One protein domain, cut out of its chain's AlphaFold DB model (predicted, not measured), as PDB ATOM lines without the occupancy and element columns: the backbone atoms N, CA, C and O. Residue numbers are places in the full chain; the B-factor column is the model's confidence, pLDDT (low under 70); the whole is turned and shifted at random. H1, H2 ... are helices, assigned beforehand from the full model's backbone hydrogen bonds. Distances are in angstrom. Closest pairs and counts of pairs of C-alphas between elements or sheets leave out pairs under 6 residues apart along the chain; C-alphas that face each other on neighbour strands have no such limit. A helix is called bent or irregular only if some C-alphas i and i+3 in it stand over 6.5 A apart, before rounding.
ATOM      1  N   LYS A  69     -25.232 -96.737  12.286       63.84
ATOM      2  CA  LYS A  69     -24.975 -96.625  13.718       63.84
ATOM      3  C   LYS A  69     -25.672 -95.350  14.187       63.84
ATOM      4  O   LYS A  69     -25.593 -94.329  13.512       63.84
ATOM      5  N   ASN A  70     -26.265 -95.377  15.378       62.50
ATOM      6  CA  ASN A  70     -26.994 -94.234  15.944       62.50
ATOM      7  C   ASN A  70     -26.144 -92.936  15.974       62.50
ATOM      8  O   ASN A  70     -26.637 -91.830  15.786       62.50
ATOM      9  N   ASN A  71     -24.819 -93.071  16.128       64.19
ATOM     10  CA  ASN A  71     -23.889 -91.940  16.067       64.19
ATOM     11  C   ASN A  71     -23.734 -91.349  14.648       64.19
ATOM     12  O   ASN A  71     -23.585 -90.138  14.498       64.19
ATOM     13  N   ALA A  72     -23.803 -92.185  13.604       67.25
ATOM     14  CA  ALA A  72     -23.752 -91.743  12.210       67.25
ATOM     15  C   ALA A  72     -25.023 -90.976  11.815       67.25
ATOM     16  O   ALA A  72     -24.939 -89.985  11.099       67.25
ATOM     17  N   GLU A  73     -26.189 -91.373  12.332       69.69
ATOM     18  CA  GLU A  73     -27.455 -90.664  12.101       69.69
ATOM     19  C   GLU A  73     -27.450 -89.263  12.727       69.69
ATOM     20  O   GLU A  73     -27.786 -88.282  12.062       69.69
ATOM     21  N   ILE A  74     -26.992 -89.143  13.978       75.12
ATOM     22  CA  ILE A  74     -26.878 -87.847  14.661       75.12
ATOM     23  C   ILE A  74     -25.869 -86.943  13.946       75.12
ATOM     24  O   ILE A  74     -26.108 -85.742  13.801       75.12
ATOM     25  N   TRP A  75     -24.742 -87.496  13.498       78.00
ATOM     26  CA  TRP A  75     -23.715 -86.712  12.818       78.00
ATOM     27  C   TRP A  75     -24.175 -86.246  11.431       78.00
ATOM     28  O   TRP A  75     -24.089 -85.055  11.133       78.00
ATOM     29  N   ASN A  76     -24.776 -87.136  10.636       76.75
ATOM     30  CA  ASN A  76     -25.351 -86.787   9.333       76.75
ATOM     31  C   ASN A  76     -26.469 -85.746   9.465       76.75
ATOM     32  O   ASN A  76     -26.529 -84.810   8.668       76.75
ATOM     33  N   GLY A  77     -27.308 -85.847  10.501       81.69
ATOM     34  CA  GLY A  77     -28.335 -84.845  10.790       81.69
ATOM     35  C   GLY A  77     -27.752 -83.456  11.076       81.69
ATOM     36  O   GLY A  77     -28.253 -82.459  10.559       81.69
ATOM     37  N   ARG A  78     -26.653 -83.376  11.836       83.31
ATOM     38  CA  ARG A  78     -25.964 -82.104  12.124       83.31
ATOM     39  C   ARG A  78     -25.324 -81.509  10.875       83.31
ATOM     40  O   ARG A  78     -25.476 -80.317  10.625       83.31
ATOM     41  N   VAL A  79     -24.651 -82.333  10.074       80.62
ATOM     42  CA  VAL A  79     -24.049 -81.889   8.809       80.62
ATOM     43  C   VAL A  79     -25.125 -81.390   7.846       80.62
ATOM     44  O   VAL A  79     -24.939 -80.345   7.227       80.62
ATOM     45  N   ALA A  80     -26.276 -82.061   7.777       82.69
ATOM     46  CA  ALA A  80     -27.399 -81.623   6.955       82.69
ATOM     47  C   ALA A  80     -27.962 -80.266   7.409       82.69
ATOM     48  O   ALA A  80     -28.204 -79.395   6.575       82.69
ATOM     49  N   GLN A  81     -28.117 -80.051   8.719       88.31
ATOM     50  CA  GLN A  81     -28.578 -78.767   9.264       88.31
ATOM     51  C   GLN A  81     -27.605 -77.626   8.944       88.31
ATOM     52  O   GLN A  81     -28.033 -76.560   8.501       88.31
ATOM     53  N   MET A  82     -26.300 -77.856   9.105       86.19
ATOM     54  CA  MET A  82     -25.280 -76.862   8.760       86.19
ATOM     55  C   MET A  82     -25.237 -76.602   7.251       86.19
ATOM     56  O   MET A  82     -25.210 -75.447   6.834       86.19
ATOM     57  N   GLY A  83     -25.296 -77.651   6.427       80.81
ATOM     58  CA  GLY A  83     -25.326 -77.534   4.968       80.81
ATOM     59  C   GLY A  83     -26.539 -76.750   4.469       80.81
ATOM     60  O   GLY A  83     -26.398 -75.882   3.614       80.81
ATOM     61  N   PHE A  84     -27.713 -76.985   5.055       82.44
ATOM     62  CA  PHE A  84     -28.932 -76.258   4.709       82.44
ATOM     63  C   PHE A  84     -28.824 -74.758   5.018       82.44
ATOM     64  O   PHE A  84     -29.130 -73.927   4.163       82.44
ATOM     65  N   ILE A  85     -28.328 -74.403   6.209       85.88
ATOM     66  CA  ILE A  85     -28.133 -72.996   6.592       85.88
ATOM     67  C   ILE A  85     -27.091 -72.326   5.690       85.88
ATOM     68  O   ILE A  85     -27.296 -71.193   5.262       85.88
ATOM     69  N   LEU A  86     -25.999 -73.021   5.365       76.75
ATOM     70  CA  LEU A  86     -24.957 -72.493   4.483       76.75
ATOM     71  C   LEU A  86     -25.469 -72.245   3.060       76.75
ATOM     72  O   LEU A  86     -25.143 -71.210   2.486       76.75
ATOM     73  N   VAL A  87     -26.302 -73.134   2.509       76.19
ATOM     74  CA  VAL A  87     -26.901 -72.959   1.173       76.19
ATOM     75  C   VAL A  87     -27.844 -71.756   1.141       76.19
ATOM     76  O   VAL A  87     -27.727 -70.923   0.244       76.19
ATOM     77  N   LEU A  88     -28.722 -71.615   2.140       77.31
ATOM     78  CA  LEU A  88     -29.613 -70.453   2.240       77.31
ATOM     79  C   LEU A  88     -28.833 -69.146   2.415       77.31
ATOM     80  O   LEU A  88     -29.169 -68.131   1.807       77.31
ATOM     81  N   LEU A  89     -27.775 -69.168   3.226       73.75
ATOM     82  CA  LEU A  89     -26.924 -68.004   3.435       73.75
ATOM     83  C   LEU A  89     -26.171 -67.635   2.151       73.75
ATOM     84  O   LEU A  89     -26.089 -66.457   1.813       73.75
ATOM     85  N   GLN A  90     -25.670 -68.622   1.409       67.38
ATOM     86  CA  GLN A  90     -25.007 -68.407   0.124       67.38
ATOM     87  C   GLN A  90     -25.970 -67.825  -0.920       67.38
ATOM     88  O   GLN A  90     -25.591 -66.903  -1.644       67.38
ATOM     89  N   GLU A  91     -27.215 -68.299  -0.975       68.75
ATOM     90  CA  GLU A  91     -28.246 -67.759  -1.871       68.75
ATOM     91  C   GLU A  91     -28.628 -66.317  -1.505       68.75
ATOM     92  O   GLU A  91     -28.669 -65.449  -2.381       68.75
ATOM     93  N   LEU A  92     -28.809 -66.028  -0.212       70.62
ATOM     94  CA  LEU A  92     -29.125 -64.686   0.288       70.62
ATOM     95  C   LEU A  92     -28.015 -63.674  -0.025       70.62
ATOM     96  O   LEU A  92     -28.276 -62.520  -0.357       70.62
ATOM     97  N   ILE A  93     -26.767 -64.114   0.089       61.47
ATOM     98  CA  ILE A  93     -25.583 -63.287  -0.112       61.47
ATOM     99  C   ILE A  93     -25.309 -63.021  -1.597       61.47
ATOM    100  O   ILE A  93     -24.947 -61.905  -1.975       61.47
ATOM    101  N   THR A  94     -25.427 -64.052  -2.433       62.34
ATOM    102  CA  THR A  94     -25.045 -63.982  -3.854       62.34
ATOM    103  C   THR A  94     -26.203 -63.455  -4.709       62.34
ATOM    104  O   THR A  94     -25.992 -63.021  -5.841       62.34
ATOM    105  N   GLY A  95     -27.432 -63.469  -4.173       61.66
ATOM    106  CA  GLY A  95     -28.649 -63.028  -4.864       61.66
ATOM    107  C   GLY A  95     -29.032 -63.910  -6.058       61.66
ATOM    108  O   GLY A  95     -29.895 -63.542  -6.851       61.66
ATOM    109  N   LYS A  96     -28.361 -65.055  -6.203       58.75
ATOM    110  CA  LYS A  96     -28.518 -66.066  -7.246       58.75
ATOM    111  C   LYS A  96     -28.369 -67.433  -6.581       58.75
ATOM    112  O   LYS A  96     -27.473 -67.614  -5.757       58.75
ATOM    113  N   GLY A  97     -29.232 -68.384  -6.932       58.25
ATOM    114  CA  GLY A  97     -29.167 -69.742  -6.392       58.25
ATOM    115  C   GLY A  97     -27.821 -70.416  -6.688       58.25
ATOM    116  O   GLY A  97     -27.204 -70.159  -7.724       58.25
ATOM    117  N   VAL A  98     -27.381 -71.314  -5.800       59.03
ATOM    118  CA  VAL A  98     -26.082 -72.018  -5.892       59.03
ATOM    119  C   VAL A  98     -25.887 -72.704  -7.254       59.03
ATOM    120  O   VAL A  98     -24.794 -72.691  -7.812       59.03
ATOM    121  N   VAL A  99     -26.963 -73.239  -7.838       61.34
ATOM    122  CA  VAL A  99     -26.939 -73.892  -9.159       61.34
ATOM    123  C   VAL A  99     -26.668 -72.894 -10.292       61.34
ATOM    124  O   VAL A  99     -25.900 -73.195 -11.202       61.34
ATOM    125  N   ALA A 100     -27.244 -71.691 -10.216       59.31
ATOM    126  CA  ALA A 100     -27.007 -70.636 -11.200       59.31
ATOM    127  C   ALA A 100     -25.577 -70.077 -11.092       59.31
ATOM    128  O   ALA A 100     -24.952 -69.804 -12.110       59.31
ATOM    129  N   GLY A 101     -25.024 -69.980  -9.876       57.19
ATOM    130  CA  GLY A 101     -23.638 -69.545  -9.653       57.19
ATOM    131  C   GLY A 101     -22.585 -70.494 -10.241       57.19
ATOM    132  O   GLY A 101     -21.569 -70.040 -10.768       57.19
ATOM    133  N   ILE A 102     -22.844 -71.805 -10.214       60.25
ATOM    134  CA  ILE A 102     -21.963 -72.810 -10.835       60.25
ATOM    135  C   ILE A 102     -22.022 -72.715 -12.371       60.25
ATOM    136  O   ILE A 102     -20.982 -72.793 -13.027       60.25
ATOM    137  N   GLN A 103     -23.212 -72.501 -12.947       63.31
ATOM    138  CA  GLN A 103     -23.390 -72.324 -14.397       63.31
ATOM    139  C   GLN A 103     -22.779 -71.014 -14.918       63.31
ATOM    140  O   GLN A 103     -22.207 -71.008 -16.005       63.31
ATOM    141  N   ASP A 104     -22.834 -69.938 -14.128       65.81
ATOM    142  CA  ASP A 104     -22.253 -68.629 -14.462       65.81
ATOM    143  C   ASP A 104     -20.714 -68.593 -14.372       65.81
ATOM    144  O   ASP A 104     -20.101 -67.569 -14.680       65.81
ATOM    145  N   GLY A 105     -20.058 -69.687 -13.966       63.50
ATOM    146  CA  GLY A 105     -18.595 -69.724 -13.909       63.50
ATOM    147  C   GLY A 105     -17.998 -68.994 -12.698       63.50
ATOM    148  O   GLY A 105     -16.807 -68.684 -12.710       63.50
ATOM    149  N   ASP A 106     -18.795 -68.668 -11.673       71.06
ATOM    150  CA  ASP A 106     -18.344 -67.786 -10.598       71.06
ATOM    151  C   ASP A 106     -17.285 -68.463  -9.714       71.06
ATOM    152  O   ASP A 106     -17.535 -69.472  -9.045       71.06
ATOM    153  N   VAL A 107     -16.087 -67.873  -9.690       71.75
ATOM    154  CA  VAL A 107     -14.900 -68.383  -8.983       71.75
ATOM    155  C   VAL A 107     -15.188 -68.603  -7.497       71.75
ATOM    156  O   VAL A 107     -14.658 -69.537  -6.899       71.75
ATOM    157  N   LEU A 108     -16.063 -67.788  -6.900       68.69
ATOM    158  CA  LEU A 108     -16.442 -67.924  -5.496       68.69
ATOM    159  C   LEU A 108     -17.307 -69.170  -5.240       68.69
ATOM    160  O   LEU A 108     -17.096 -69.867  -4.247       68.69
ATOM    161  N   SER A 109     -18.224 -69.500  -6.153       64.00
ATOM    162  CA  SER A 109     -19.030 -70.724  -6.060       64.00
ATOM    163  C   SER A 109     -18.172 -71.979  -6.241       64.00
ATOM    164  O   SER A 109     -18.333 -72.938  -5.484       64.00
ATOM    165  N   TYR A 110     -17.199 -71.959  -7.158       71.62
ATOM    166  CA  TYR A 110     -16.234 -73.057  -7.307       71.62
ATOM    167  C   TYR A 110     -15.288 -73.187  -6.113       71.62
ATOM    168  O   TYR A 110     -14.969 -74.305  -5.718       71.62
ATOM    169  N   ALA A 111     -14.859 -72.078  -5.505       76.56
ATOM    170  CA  ALA A 111     -14.004 -72.110  -4.322       76.56
ATOM    171  C   ALA A 111     -14.729 -72.698  -3.099       76.56
ATOM    172  O   ALA A 111     -14.141 -73.480  -2.356       76.56
ATOM    173  N   LEU A 112     -16.012 -72.378  -2.908       73.19
ATOM    174  CA  LEU A 112     -16.821 -72.932  -1.816       73.19
ATOM    175  C   LEU A 112     -17.208 -74.400  -2.064       73.19
ATOM    176  O   LEU A 112     -17.135 -75.219  -1.145       73.19
ATOM    177  N   LEU A 113     -17.546 -74.773  -3.302       76.75
ATOM    178  CA  LEU A 113     -17.814 -76.171  -3.663       76.75
ATOM    179  C   LEU A 113     -16.533 -77.013  -3.567       76.75
ATOM    180  O   LEU A 113     -16.515 -78.059  -2.926       76.75
ATOM    181  N   GLY A 114     -15.424 -76.520  -4.115       80.25
ATOM    182  CA  GLY A 114     -14.114 -77.152  -3.988       80.25
ATOM    183  C   GLY A 114     -13.676 -77.272  -2.529       80.25
ATOM    184  O   GLY A 114     -13.260 -78.346  -2.103       80.25
ATOM    185  N   GLY A 115     -13.849 -76.215  -1.732       82.69
ATOM    186  CA  GLY A 115     -13.557 -76.219  -0.300       82.69
ATOM    187  C   GLY A 115     -14.374 -77.258   0.463       82.69
ATOM    188  O   GLY A 115     -13.814 -78.010   1.259       82.69
ATOM    189  N   THR A 116     -15.675 -77.368   0.193       75.31
ATOM    190  CA  THR A 116     -16.530 -78.375   0.840       75.31
ATOM    191  C   THR A 116     -16.175 -79.797   0.408       75.31
ATOM    192  O   THR A 116     -16.046 -80.660   1.272       75.31
ATOM    193  N   VAL A 117     -15.910 -80.048  -0.879       85.00
ATOM    194  CA  VAL A 117     -15.478 -81.369  -1.376       85.00
ATOM    195  C   VAL A 117     -14.129 -81.778  -0.786       85.00
ATOM    196  O   VAL A 117     -13.997 -82.893  -0.284       85.00
ATOM    197  N   VAL A 118     -13.141 -80.881  -0.786       89.19
ATOM    198  CA  VAL A 118     -11.818 -81.143  -0.198       89.19
ATOM    199  C   VAL A 118     -11.933 -81.383   1.303       89.19
ATOM    200  O   VAL A 118     -11.280 -82.280   1.826       89.19
ATOM    201  N   THR A 119     -12.793 -80.637   1.995       81.75
ATOM    202  CA  THR A 119     -13.007 -80.819   3.435       81.75
ATOM    203  C   THR A 119     -13.680 -82.157   3.728       81.75
ATOM    204  O   THR A 119     -13.236 -82.871   4.622       81.75
ATOM    205  N   VAL A 120     -14.702 -82.542   2.959       80.06
ATOM    206  CA  VAL A 120     -15.391 -83.831   3.119       80.06
ATOM    207  C   VAL A 120     -14.439 -84.990   2.835       80.06
ATOM    208  O   VAL A 120     -14.273 -85.852   3.692       80.06
ATOM    209  N   LEU A 121     -13.754 -84.987   1.689       84.12
ATOM    210  CA  LEU A 121     -12.810 -86.048   1.326       84.12
ATOM    211  C   LEU A 121     -11.604 -86.094   2.269       84.12
ATOM    212  O   LEU A 121     -11.171 -87.176   2.658       84.12
ATOM    213  N   GLY A 122     -11.089 -84.932   2.669       84.50
ATOM    214  CA  GLY A 122      -9.989 -84.809   3.619       84.50
ATOM    215  C   GLY A 122     -10.356 -85.359   4.993       84.50
ATOM    216  O   GLY A 122      -9.592 -86.141   5.554       84.50
ATOM    217  N   LEU A 123     -11.546 -85.035   5.513       72.62
ATOM    218  CA  LEU A 123     -12.033 -85.629   6.759       72.62
ATOM    219  C   LEU A 123     -12.279 -87.132   6.611       72.62
ATOM    220  O   LEU A 123     -11.907 -87.875   7.514       72.62
ATOM    221  N   THR A 124     -12.866 -87.597   5.506       82.69
ATOM    222  CA  THR A 124     -13.082 -89.035   5.270       82.69
ATOM    223  C   THR A 124     -11.760 -89.799   5.234       82.69
ATOM    224  O   THR A 124     -11.642 -90.831   5.889       82.69
ATOM    225  N   ALA A 125     -10.749 -89.282   4.535       79.38
ATOM    226  CA  ALA A 125      -9.420 -89.883   4.488       79.38
ATOM    227  C   ALA A 125      -8.724 -89.843   5.858       79.38
ATOM    228  O   ALA A 125      -8.152 -90.838   6.294       79.38
ATOM    229  N   PHE A 126      -8.816 -88.721   6.573       79.75
ATOM    230  CA  PHE A 126      -8.240 -88.577   7.908       79.75
ATOM    231  C   PHE A 126      -8.873 -89.540   8.925       79.75
ATOM    232  O   PHE A 126      -8.160 -90.191   9.687       79.75
ATOM    233  N   LEU A 127     -10.202 -89.685   8.911       70.12
ATOM    234  CA  LEU A 127     -10.923 -90.650   9.745       70.12
ATOM    235  C   LEU A 127     -10.643 -92.101   9.343       70.12
ATOM    236  O   LEU A 127     -10.608 -92.955  10.223       70.12
ATOM    237  N   ALA A 128     -10.407 -92.383   8.060       74.88
ATOM    238  CA  ALA A 128     -10.003 -93.714   7.607       74.88
ATOM    239  C   ALA A 128      -8.624 -94.116   8.158       74.88
ATOM    240  O   ALA A 128      -8.432 -95.269   8.517       74.88
ATOM    241  N   ILE A 129      -7.692 -93.167   8.288       73.75
ATOM    242  CA  ILE A 129      -6.354 -93.422   8.850       73.75
ATOM    243  C   ILE A 129      -6.400 -93.573  10.381       73.75
ATOM    244  O   ILE A 129      -5.639 -94.345  10.951       73.75
ATOM    245  N   LYS A 130      -7.295 -92.847  11.059       63.03
ATOM    246  CA  LYS A 130      -7.472 -92.871  12.525       63.03
ATOM    247  C   LYS A 130      -8.439 -93.951  13.035       63.03
ATOM    248  O   LYS A 130      -8.654 -94.050  14.240       63.03
ATOM    249  N   GLY A 131      -9.079 -94.703  12.140       57.31
ATOM    250  CA  GLY A 131     -10.153 -95.644  12.465       57.31
ATOM    251  C   GLY A 131      -9.715 -96.972  13.094       57.31
ATOM    252  O   GLY A 131     -10.580 -97.683  13.600       57.31
TER     253      GLY A 131
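This is residues 69 to 131 of the 137 residues of the protein "Hypothetical protein" of Attheya septentrionalis (UniProt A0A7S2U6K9). Two long helices, H1 and H3, run side by side in opposite directions with an open gap between them, and the short helix H2 bridges them at one end, so that the three make a long, loose U. At the open end the two arms stick out as residues 69 to 82 and 117 to 131, while the bridged end is the more compact body. The printed part has 63 residues with three named helices, in the order H1, H2, H3, and no named strand; the class is all helix. The whole is loose, with a radius of gyration of the C-alphas of 14.3 A, and elongated, spanning 40 by 21 by 14 A.

Start at the first printed residue, Lys 69, and follow H1, residues 70 to 94, towards H2, residues 98 to 103. There H1 and H2 only just touch, with 3 pairs of C-alphas within 8 A, and H1 does so with residues 87 to 91 alone. The closest C-alphas are those of Glu 91 and Val 98, 6.2 A apart. The two helices run the same way at a steep tilt of 64 degrees. Go on to H3, residues 107 to 130, which touches H2 with residues 109 to 110 alone; the closest C-alphas are those of Gly 101 and Ser 109, 6.0 A apart. H2 and H3 run opposite ways at a steep tilt of 68 degrees, only just short of about perpendicular. H1 and H3 are near each other, with no pair of C-alphas within 8 A but 5 pairs within 10 A. In H1, H2 and H3 every O i to N i+4 pair is within hydrogen-bond range.

Find C-alpha 70 at (-26.994, -94.234, 15.944); from there H1 runs 25 residues and 36.2 A to C-alpha 94 at (-25.045, -63.982, -3.854). H2 follows with 6 residues, Val 98 to Gln 103, and measures 8.9 A from first to last C-alpha. H3 begins at Val 107 and runs 24 residues and 33.4 A to C-alpha 130 at (-7.472, -92.871, 12.525). None of the three helices is bent.

Look for the two C-alphas farthest apart at Gly 95 and Gly 131, 41.3 A from each other, while the first and last printed C-alphas, of Lys 69 and Gly 131, are 14.9 A apart. Without the stretches that stand free, the body of 34 residues spans 22 by 20 by 12 A. The printed part has no cut, and the links from H1 to H2 and from H2 to H3 are tight, with 3 residues each. The mean pLDDT of the printed part is 72.7; in the B-factor column you will find 24 printed residues under 70, among them residues 93 to 105.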